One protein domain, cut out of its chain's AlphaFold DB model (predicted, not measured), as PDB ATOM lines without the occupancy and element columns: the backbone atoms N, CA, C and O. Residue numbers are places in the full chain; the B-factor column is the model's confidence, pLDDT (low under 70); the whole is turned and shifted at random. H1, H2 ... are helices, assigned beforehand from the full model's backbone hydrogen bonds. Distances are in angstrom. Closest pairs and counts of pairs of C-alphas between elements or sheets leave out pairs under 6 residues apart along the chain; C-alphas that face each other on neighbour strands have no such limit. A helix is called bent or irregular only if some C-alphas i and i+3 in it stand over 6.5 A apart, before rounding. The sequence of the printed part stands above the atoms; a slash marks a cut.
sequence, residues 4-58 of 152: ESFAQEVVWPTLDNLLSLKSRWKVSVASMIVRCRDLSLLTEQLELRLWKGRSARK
ATOM      1  N   GLU A   4      33.750 -12.560 -18.059       93.44
ATOM      2  CA  GLU A   4      34.701 -13.651 -17.814       93.44
ATOM      3  C   GLU A   4      34.124 -15.016 -18.192       93.44
ATOM      4  O   GLU A   4      34.693 -15.724 -19.020       93.44
ATOM      5  N   SER A   5      32.952 -15.366 -17.651       94.75
ATOM      6  CA  SER A   5      32.322 -16.663 -17.928       94.75
ATOM      7  C   SER A   5      31.919 -16.812 -19.397       94.75
ATOM      8  O   SER A   5      32.022 -17.896 -19.956       94.75
ATOM      9  N   PHE A   6      31.472 -15.730 -20.047       95.56
ATOM     10  CA  PHE A   6      31.130 -15.772 -21.470       95.56
ATOM     11  C   PHE A   6      32.365 -15.961 -22.349       95.56
ATOM     12  O   PHE A   6      32.351 -16.818 -23.227       95.56
ATOM     13  N   ALA A   7      33.445 -15.216 -22.093       93.06
ATOM     14  CA  ALA A   7      34.676 -15.336 -22.870       93.06
ATOM     15  C   ALA A   7      35.286 -16.745 -22.796       93.06
ATOM     16  O   ALA A   7      35.803 -17.232 -23.795       93.06
ATOM     17  N   GLN A   8      35.185 -17.419 -21.645       93.06
ATOM     18  CA  GLN A   8      35.690 -18.787 -21.468       93.06
ATOM     19  C   GLN A   8      34.925 -19.840 -22.284       93.06
ATOM     20  O   GLN A   8      35.492 -20.862 -22.657       93.06
ATOM     21  N   GLU A   9      33.643 -19.610 -22.566       93.81
ATOM     22  CA  GLU A   9      32.797 -20.562 -23.298       93.81
ATOM     23  C   GLU A   9      32.823 -20.358 -24.812       93.81
ATOM     24  O   GLU A   9      32.563 -21.289 -25.580       93.81
ATOM     25  N   VAL A  10      33.148 -19.149 -25.267       93.50
ATOM     26  CA  VAL A  10      33.289 -18.857 -26.693       93.50
ATOM     27  C   VAL A  10      34.656 -19.350 -27.169       93.50
ATOM     28  O   VAL A  10      35.611 -18.591 -27.266       93.50
ATOM     29  N   VAL A  11      34.734 -20.642 -27.503       86.19
ATOM     30  CA  VAL A  11      35.956 -21.247 -28.068       86.19
ATOM     31  C   VAL A  11      36.260 -20.672 -29.457       86.19
ATOM     32  O   VAL A  11      37.372 -20.238 -29.730       86.19
ATOM     33  N   TRP A  12      35.245 -20.639 -30.329       88.75
ATOM     34  CA  TRP A  12      35.328 -20.037 -31.661       88.75
ATOM     35  C   TRP A  12      34.068 -19.222 -31.943       88.75
ATOM     36  O   TRP A  12      32.965 -19.766 -31.838       88.75
ATOM     37  N   PRO A  13      34.170 -17.944 -32.326       89.81
ATOM     38  CA  PRO A  13      33.000 -17.117 -32.583       89.81
ATOM     39  C   PRO A  13      32.413 -17.416 -33.972       89.81
ATOM     40  O   PRO A  13      32.533 -16.632 -34.912       89.81
ATOM     41  N   THR A  14      31.785 -18.583 -34.111       95.44
ATOM     42  CA  THR A  14      30.991 -18.981 -35.278       95.44
ATOM     43  C   THR A  14      29.509 -18.928 -34.933       95.44
ATOM     44  O   THR A  14      29.124 -19.097 -33.778       95.44
ATOM     45  N   LEU A  15      28.650 -18.724 -35.930       95.94
ATOM     46  CA  LEU A  15      27.203 -18.670 -35.700       95.94
ATOM     47  C   LEU A  15      26.651 -19.953 -35.067       95.94
ATOM     48  O   LEU A  15      25.730 -19.875 -34.265       95.94
ATOM     49  N   ASP A  16      27.218 -21.109 -35.407       95.12
ATOM     50  CA  ASP A  16      26.763 -22.402 -34.890       95.12
ATOM     51  C   ASP A  16      27.208 -22.611 -33.434       95.12
ATOM     52  O   ASP A  16      26.441 -23.135 -32.628       95.12
ATOM     53  N   ASN A  17      28.393 -22.111 -33.058       95.50
ATOM     54  CA  ASN A  17      28.824 -22.093 -31.660       95.50
ATOM     55  C   ASN A  17      28.008 -21.093 -30.824       95.50
ATOM     56  O   ASN A  17      27.571 -21.399 -29.723       95.50
ATOM     57  N   LEU A  18      27.726 -19.901 -31.354       95.69
ATOM     58  CA  LEU A  18      26.857 -18.947 -30.655       95.69
ATOM     59  C   LEU A  18      25.429 -19.496 -30.499       95.69
ATOM     60  O   LEU A  18      24.792 -19.288 -29.468       95.69
ATOM     61  N   LEU A  19      24.934 -20.244 -31.489       95.69
ATOM     62  CA  LEU A  19      23.628 -20.888 -31.405       95.69
ATOM     63  C   LEU A  19      23.591 -21.989 -30.334       95.69
ATOM     64  O   LEU A  19      22.604 -22.082 -29.610       95.69
ATOM     65  N   SER A  20      24.648 -22.796 -30.186       94.44
ATOM     66  CA  SER A  20      24.699 -23.830 -29.139       94.44
ATOM     67  C   SER A  20      24.686 -23.217 -27.729       94.44
ATOM     68  O   SER A  20      23.998 -23.712 -26.830       94.44
ATOM     69  N   LEU A  21      25.359 -22.076 -27.560       94.88
ATOM     70  CA  LEU A  21      25.429 -21.309 -26.315       94.88
ATOM     71  C   LEU A  21      24.111 -20.597 -25.954       94.88
ATOM     72  O   LEU A  21      23.900 -20.239 -24.790       94.88
ATOM     73  N   LYS A  22      23.194 -20.417 -26.915       92.94
ATOM     74  CA  LYS A  22      21.900 -19.734 -26.739       92.94
ATOM     75  C   LYS A  22      21.080 -20.293 -25.577       92.94
ATOM     76  O   LYS A  22      20.545 -19.519 -24.787       92.94
ATOM     77  N   SER A  23      21.014 -21.617 -25.444       91.00
ATOM     78  CA  SER A  23      20.221 -22.298 -24.405       91.00
ATOM     79  C   SER A  23      20.681 -21.959 -22.982       91.00
ATOM     80  O   SER A  23      19.861 -21.749 -22.087       91.00
ATOM     81  N   ARG A  24      21.999 -21.849 -22.784       92.38
ATOM     82  CA  ARG A  24      22.612 -21.532 -21.494       92.38
ATOM     83  C   ARG A  24      22.465 -20.054 -21.149       92.38
ATOM     84  O   ARG A  24      22.091 -19.714 -20.029       92.38
ATOM     85  N   TRP A  25      22.753 -19.183 -22.110       93.75
ATOM     86  CA  TRP A  25      22.781 -17.737 -21.890       93.75
ATOM     87  C   TRP A  25      21.416 -17.061 -22.001       93.75
ATOM     88  O   TRP A  25      21.256 -15.963 -21.475       93.75
ATOM     89  N   LYS A  26      20.443 -17.709 -22.655       92.56
ATOM     90  CA  LYS A  26      19.062 -17.234 -22.837       92.56
ATOM     91  C   LYS A  26      18.972 -15.848 -23.484       92.56
ATOM     92  O   LYS A  26      18.145 -15.025 -23.107       92.56
ATOM     93  N   VAL A  27      19.838 -15.582 -24.459       93.00
ATOM     94  CA  VAL A  27      19.857 -14.331 -25.238       93.00
ATOM     95  C   VAL A  27      19.913 -14.628 -26.733       93.00
ATOM     96  O   VAL A  27      20.172 -15.758 -27.136       93.00
ATOM     97  N   SER A  28      19.692 -13.621 -27.577       94.25
ATOM     98  CA  SER A  28      19.844 -13.779 -29.027       94.25
ATOM     99  C   SER A  28      21.307 -13.984 -29.449       94.25
ATOM    100  O   SER A  28      22.231 -13.468 -28.812       94.25
ATOM    101  N   VAL A  29      21.524 -14.678 -30.566       95.94
ATOM    102  CA  VAL A  29      22.826 -14.784 -31.236       95.94
ATOM    103  C   VAL A  29      23.324 -13.390 -31.613       95.94
ATOM    104  O   VAL A  29      24.509 -13.107 -31.462       95.94
ATOM    105  N   ALA A  30      22.432 -12.481 -32.023       96.50
ATOM    106  CA  ALA A  30      22.779 -11.077 -32.248       96.50
ATOM    107  C   ALA A  30      23.409 -10.418 -31.006       96.50
ATOM    108  O   ALA A  30      24.472  -9.806 -31.102       96.50
ATOM    109  N   SER A  31      22.804 -10.598 -29.828       95.94
ATOM    110  CA  SER A  31      23.349 -10.104 -28.556       95.94
ATOM    111  C   SER A  31      24.708 -10.725 -28.237       95.94
ATOM    112  O   SER A  31      25.576 -10.050 -27.688       95.94
ATOM    113  N   MET A  32      24.923 -11.995 -28.593       96.56
ATOM    114  CA  MET A  32      26.222 -12.648 -28.425       96.56
ATOM    115  C   MET A  32      27.290 -12.111 -29.373       96.56
ATOM    116  O   MET A  32      28.419 -11.924 -28.938       96.56
ATOM    117  N   ILE A  33      26.951 -11.810 -30.632       96.88
ATOM    118  CA  ILE A  33      27.881 -11.176 -31.583       96.88
ATOM    119  C   ILE A  33      28.346  -9.824 -31.031       96.88
ATOM    120  O   ILE A  33      29.550  -9.571 -30.978       96.88
ATOM    121  N   VAL A  34      27.408  -8.994 -30.557       96.31
ATOM    122  CA  VAL A  34      27.727  -7.710 -29.906       96.31
ATOM    123  C   VAL A  34      28.606  -7.938 -28.680       96.31
ATOM    124  O   VAL A  34      29.623  -7.276 -28.523       96.31
ATOM    125  N   ARG A  35      28.291  -8.940 -27.851       96.75
ATOM    126  CA  ARG A  35      29.105  -9.232 -26.670       96.75
ATOM    127  C   ARG A  35      30.526  -9.666 -27.021       96.75
ATOM    128  O   ARG A  35      31.464  -9.247 -26.352       96.75
ATOM    129  N   CYS A  36      30.704 -10.483 -28.057       96.31
ATOM    130  CA  CYS A  36      32.028 -10.872 -28.533       96.31
ATOM    131  C   CYS A  36      32.823  -9.657 -29.036       96.31
ATOM    132  O   CYS A  36      34.021  -9.578 -28.780       96.31
ATOM    133  N   ARG A  37      32.171  -8.693 -29.703       95.69
ATOM    134  CA  ARG A  37      32.788  -7.417 -30.093       95.69
ATOM    135  C   ARG A  37      33.205  -6.598 -28.870       95.69
ATOM    136  O   ARG A  37      34.350  -6.165 -28.814       95.69
ATOM    137  N   ASP A  38      32.319  -6.425 -27.890       95.44
ATOM    138  CA  ASP A  38      32.608  -5.653 -26.670       95.44
ATOM    139  C   ASP A  38      33.812  -6.218 -25.903       95.44
ATOM    140  O   ASP A  38      34.581  -5.481 -25.295       95.44
ATOM    141  N   LEU A  39      33.985  -7.542 -25.944       94.94
ATOM    142  CA  LEU A  39      35.100  -8.251 -25.314       94.94
ATOM    143  C   LEU A  39      36.334  -8.376 -26.216       94.94
ATOM    144  O   LEU A  39      37.279  -9.071 -25.855       94.94
ATOM    145  N   SER A  40      36.340  -7.724 -27.384       94.75
ATOM    146  CA  SER A  40      37.431  -7.785 -28.366       94.75
ATOM    147  C   SER A  40      37.788  -9.215 -28.812       94.75
ATOM    148  O   SER A  40      38.925  -9.496 -29.182       94.75
ATOM    149  N   LEU A  41      36.805 -10.124 -28.816       93.00
ATOM    150  CA  LEU A  41      36.937 -11.508 -29.299       93.00
ATOM    151  C   LEU A  41      36.757 -11.618 -30.824       93.00
ATOM    152  O   LEU A  41      36.924 -12.694 -31.397       93.00
ATOM    153  N   LEU A  42      36.375 -10.521 -31.487       94.56
ATOM    154  CA  LEU A  42      36.147 -10.449 -32.928       94.56
ATOM    155  C   LEU A  42      37.071  -9.422 -33.570       94.56
ATOM    156  O   LEU A  42      37.177  -8.288 -33.116       94.56
ATOM    157  N   THR A  43      37.640  -9.789 -34.713       94.75
ATOM    158  CA  THR A  43      38.105  -8.815 -35.709       94.75
ATOM    159  C   THR A  43      36.910  -8.236 -36.470       94.75
ATOM    160  O   THR A  43      35.928  -8.951 -36.688       94.75
ATOM    161  N   GLU A  44      37.021  -7.014 -36.987       94.81
ATOM    162  CA  GLU A  44      35.966  -6.350 -37.770       94.81
ATOM    163  C   GLU A  44      35.476  -7.197 -38.962       94.81
ATOM    164  O   GLU A  44      34.274  -7.330 -39.209       94.81
ATOM    165  N   GLN A  45      36.392  -7.866 -39.670       96.00
ATOM    166  CA  GLN A  45      36.048  -8.729 -40.806       96.00
ATOM    167  C   GLN A  45      35.207  -9.937 -40.375       96.00
ATOM    168  O   GLN A  45      34.331 -10.392 -41.116       96.00
ATOM    169  N   LEU A  46      35.476 -10.470 -39.184       95.44
ATOM    170  CA  LEU A  46      34.753 -11.606 -38.625       95.44
ATOM    171  C   LEU A  46      33.368 -11.190 -38.131       95.44
ATOM    172  O   LEU A  46      32.395 -11.866 -38.453       95.44
ATOM    173  N   GLU A  47      33.261 -10.050 -37.443       96.94
ATOM    174  CA  GLU A  47      31.975  -9.459 -37.057       96.94
ATOM    175  C   GLU A  47      31.070  -9.273 -38.285       96.94
ATOM    176  O   GLU A  47      29.927  -9.738 -38.313       96.94
ATOM    177  N   LEU A  48      31.605  -8.681 -39.354       97.38
ATOM    178  CA  LEU A  48      30.872  -8.458 -40.597       97.38
ATOM    179  C   LEU A  48      30.430  -9.775 -41.262       97.38
ATOM    180  O   LEU A  48      29.316  -9.864 -41.788       97.38
ATOM    181  N   ARG A  49      31.260 -10.827 -41.216       97.25
ATOM    182  CA  ARG A  49      30.879 -12.171 -41.686       97.25
ATOM    183  C   ARG A  49      29.756 -12.778 -40.850       97.25
ATOM    184  O   ARG A  49      28.846 -13.365 -41.432       97.25
ATOM    185  N   LEU A  50      29.785 -12.620 -39.526       97.31
ATOM    186  CA  LEU A  50      28.735 -13.119 -38.636       97.31
ATOM    187  C   LEU A  50      27.393 -12.444 -38.928       97.31
ATOM    188  O   LEU A  50      26.391 -13.137 -39.106       97.31
ATOM    189  N   TRP A  51      27.368 -11.119 -39.085       97.81
ATOM    190  CA  TRP A  51      26.143 -10.391 -39.437       97.81
ATOM    191  C   TRP A  51      25.584 -10.779 -40.810       97.81
ATOM    192  O   TRP A  51      24.368 -10.975 -40.954       97.81
ATOM    193  N   LYS A  52      26.459 -10.952 -41.811       97.44
ATOM    194  CA  LYS A  52      26.068 -11.450 -43.139       97.44
ATOM    195  C   LYS A  52      25.517 -12.872 -43.063       97.44
ATOM    196  O   LYS A  52      24.445 -13.130 -43.600       97.44
ATOM    197  N   GLY A  53      26.207 -13.774 -42.367       97.25
ATOM    198  CA  GLY A  53      25.786 -15.165 -42.207       97.25
ATOM    199  C   GLY A  53      24.460 -15.295 -41.454       97.25
ATOM    200  O   GLY A  53      23.585 -16.044 -41.881       97.25
ATOM    201  N   ARG A  54      24.263 -14.504 -40.392       96.62
ATOM    202  CA  ARG A  54      22.999 -14.434 -39.646       96.62
ATOM    203  C   ARG A  54      21.852 -14.020 -40.568       96.62
ATOM    204  O   ARG A  54      20.816 -14.682 -40.611       96.62
ATOM    205  N   SER A  55      22.057 -12.961 -41.349       96.44
ATOM    206  CA  SER A  55      21.062 -12.471 -42.309       96.44
ATOM    207  C   SER A  55      20.768 -13.496 -43.410       96.44
ATOM    208  O   SER A  55      19.604 -13.742 -43.717       96.44
ATOM    209  N   ALA A  56      21.800 -14.151 -43.954       96.94
ATOM    210  CA  ALA A  56      21.660 -15.190 -44.975       96.94
ATOM    211  C   ALA A  56      20.835 -16.390 -44.481       96.94
ATOM    212  O   ALA A  56      20.050 -16.961 -45.236       96.94
ATOM    213  N   ARG A  57      20.947 -16.728 -43.191       95.88
ATOM    214  CA  ARG A  57      20.148 -17.773 -42.530       95.88
ATOM    215  C   ARG A  57      18.741 -17.315 -42.125       95.88
ATOM    216  O   ARG A  57      18.006 -18.087 -41.522       95.88
ATOM    217  N   LYS A  58      18.349 -16.076 -42.455       95.56
ATOM    218  CA  LYS A  58      17.056 -15.451 -42.108       95.56
ATOM    219  C   LYS A  58      16.797 -15.323 -40.599       95.56
ATOM    220  O   LYS A  58      15.670 -15.061 -40.190       95.56
TER     221      LYS A  58
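Overview. This is residues 4 to 58 of the 152 residues of an uncharacterized protein of Halomonas olivaria (UniProt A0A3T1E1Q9). Two helices of a helical hairpin, H3 and H4, lie side by side and run opposite ways; H2 packs on the hairpin near the start of H3, nearly at right angles to both. The short helix H1 sits near H2 and H3, on the side away from H4. The printed part has 55 residues with four named helices, in the order H1, H2, H3, H4, and no named strand; the class is all helix. The whole is compact, with a radius of gyration of the C-alphas of 10.3 A, and its C-alphas span 28 by 22 by 15 A.

Along the chain. H1 is residues 4 to 9, from C-alpha 4 at (34.701, -13.651, -17.814), and is 9.0 A long from first to last C-alpha. H2 is residues 15 to 25, 14.5 A long; it is irregular, but only just: C-alphas 20 and 23 are 6.7 A apart, against about 5 A in a regular helix. H3 is residues 29 to 38, 14.1 A long, from C-alpha 29 at (22.826, -14.784, -31.236). H4, the longest with 13 residues, is residues 44 to 56, 18.3 A long, and ends with C-alpha 56 at (21.660, -15.190, -44.975).

Arrangement. H3 and H4 touch and form the helical hairpin, at a shallow tilt of 6 degrees, opposite ways. Their closest C-alphas, those of Ile 33 and Glu 47, are 7.0 A apart, and H4 touches H3 with residues 47 to 51 alone. H2 and H3 touch and are about perpendicular, at 84 degrees; their closest C-alphas are those of Leu 18 and Val 29, 5.8 A apart. H2 and H4 only just touch, with 3 pairs of C-alphas within 8 A, also about perpendicular at 84 degrees. The closest C-alphas there are those of Leu 15 and Leu 50, 6.5 A apart, and H4 touches H2 with residues 50 to 54 alone. H1 is close to H3 but not clearly touching it, with the C-alphas of Ala 7 and Cys 36 the closest at 7.7 A. H1 is also close to H2 but not clearly touching it, with the C-alphas of Glu 9 and Leu 21 the closest at 8.0 A. H1 and H4 are apart. Every O i to N i+4 pair is within hydrogen-bond range in H3 and H4, against 1 of 2 in H1 and 5 of 7 in H2.

Size, cuts and confidence. The two C-alphas farthest apart, those of Glu 4 and Ala 56, are 30.2 A apart. The printed part has no cut. The links H1 to H2, H2 to H3 and H3 to H4 are tight, with 5, 3 and 5 residues. The mean pLDDT of the printed part is 94.9, and no printed residue is under 70.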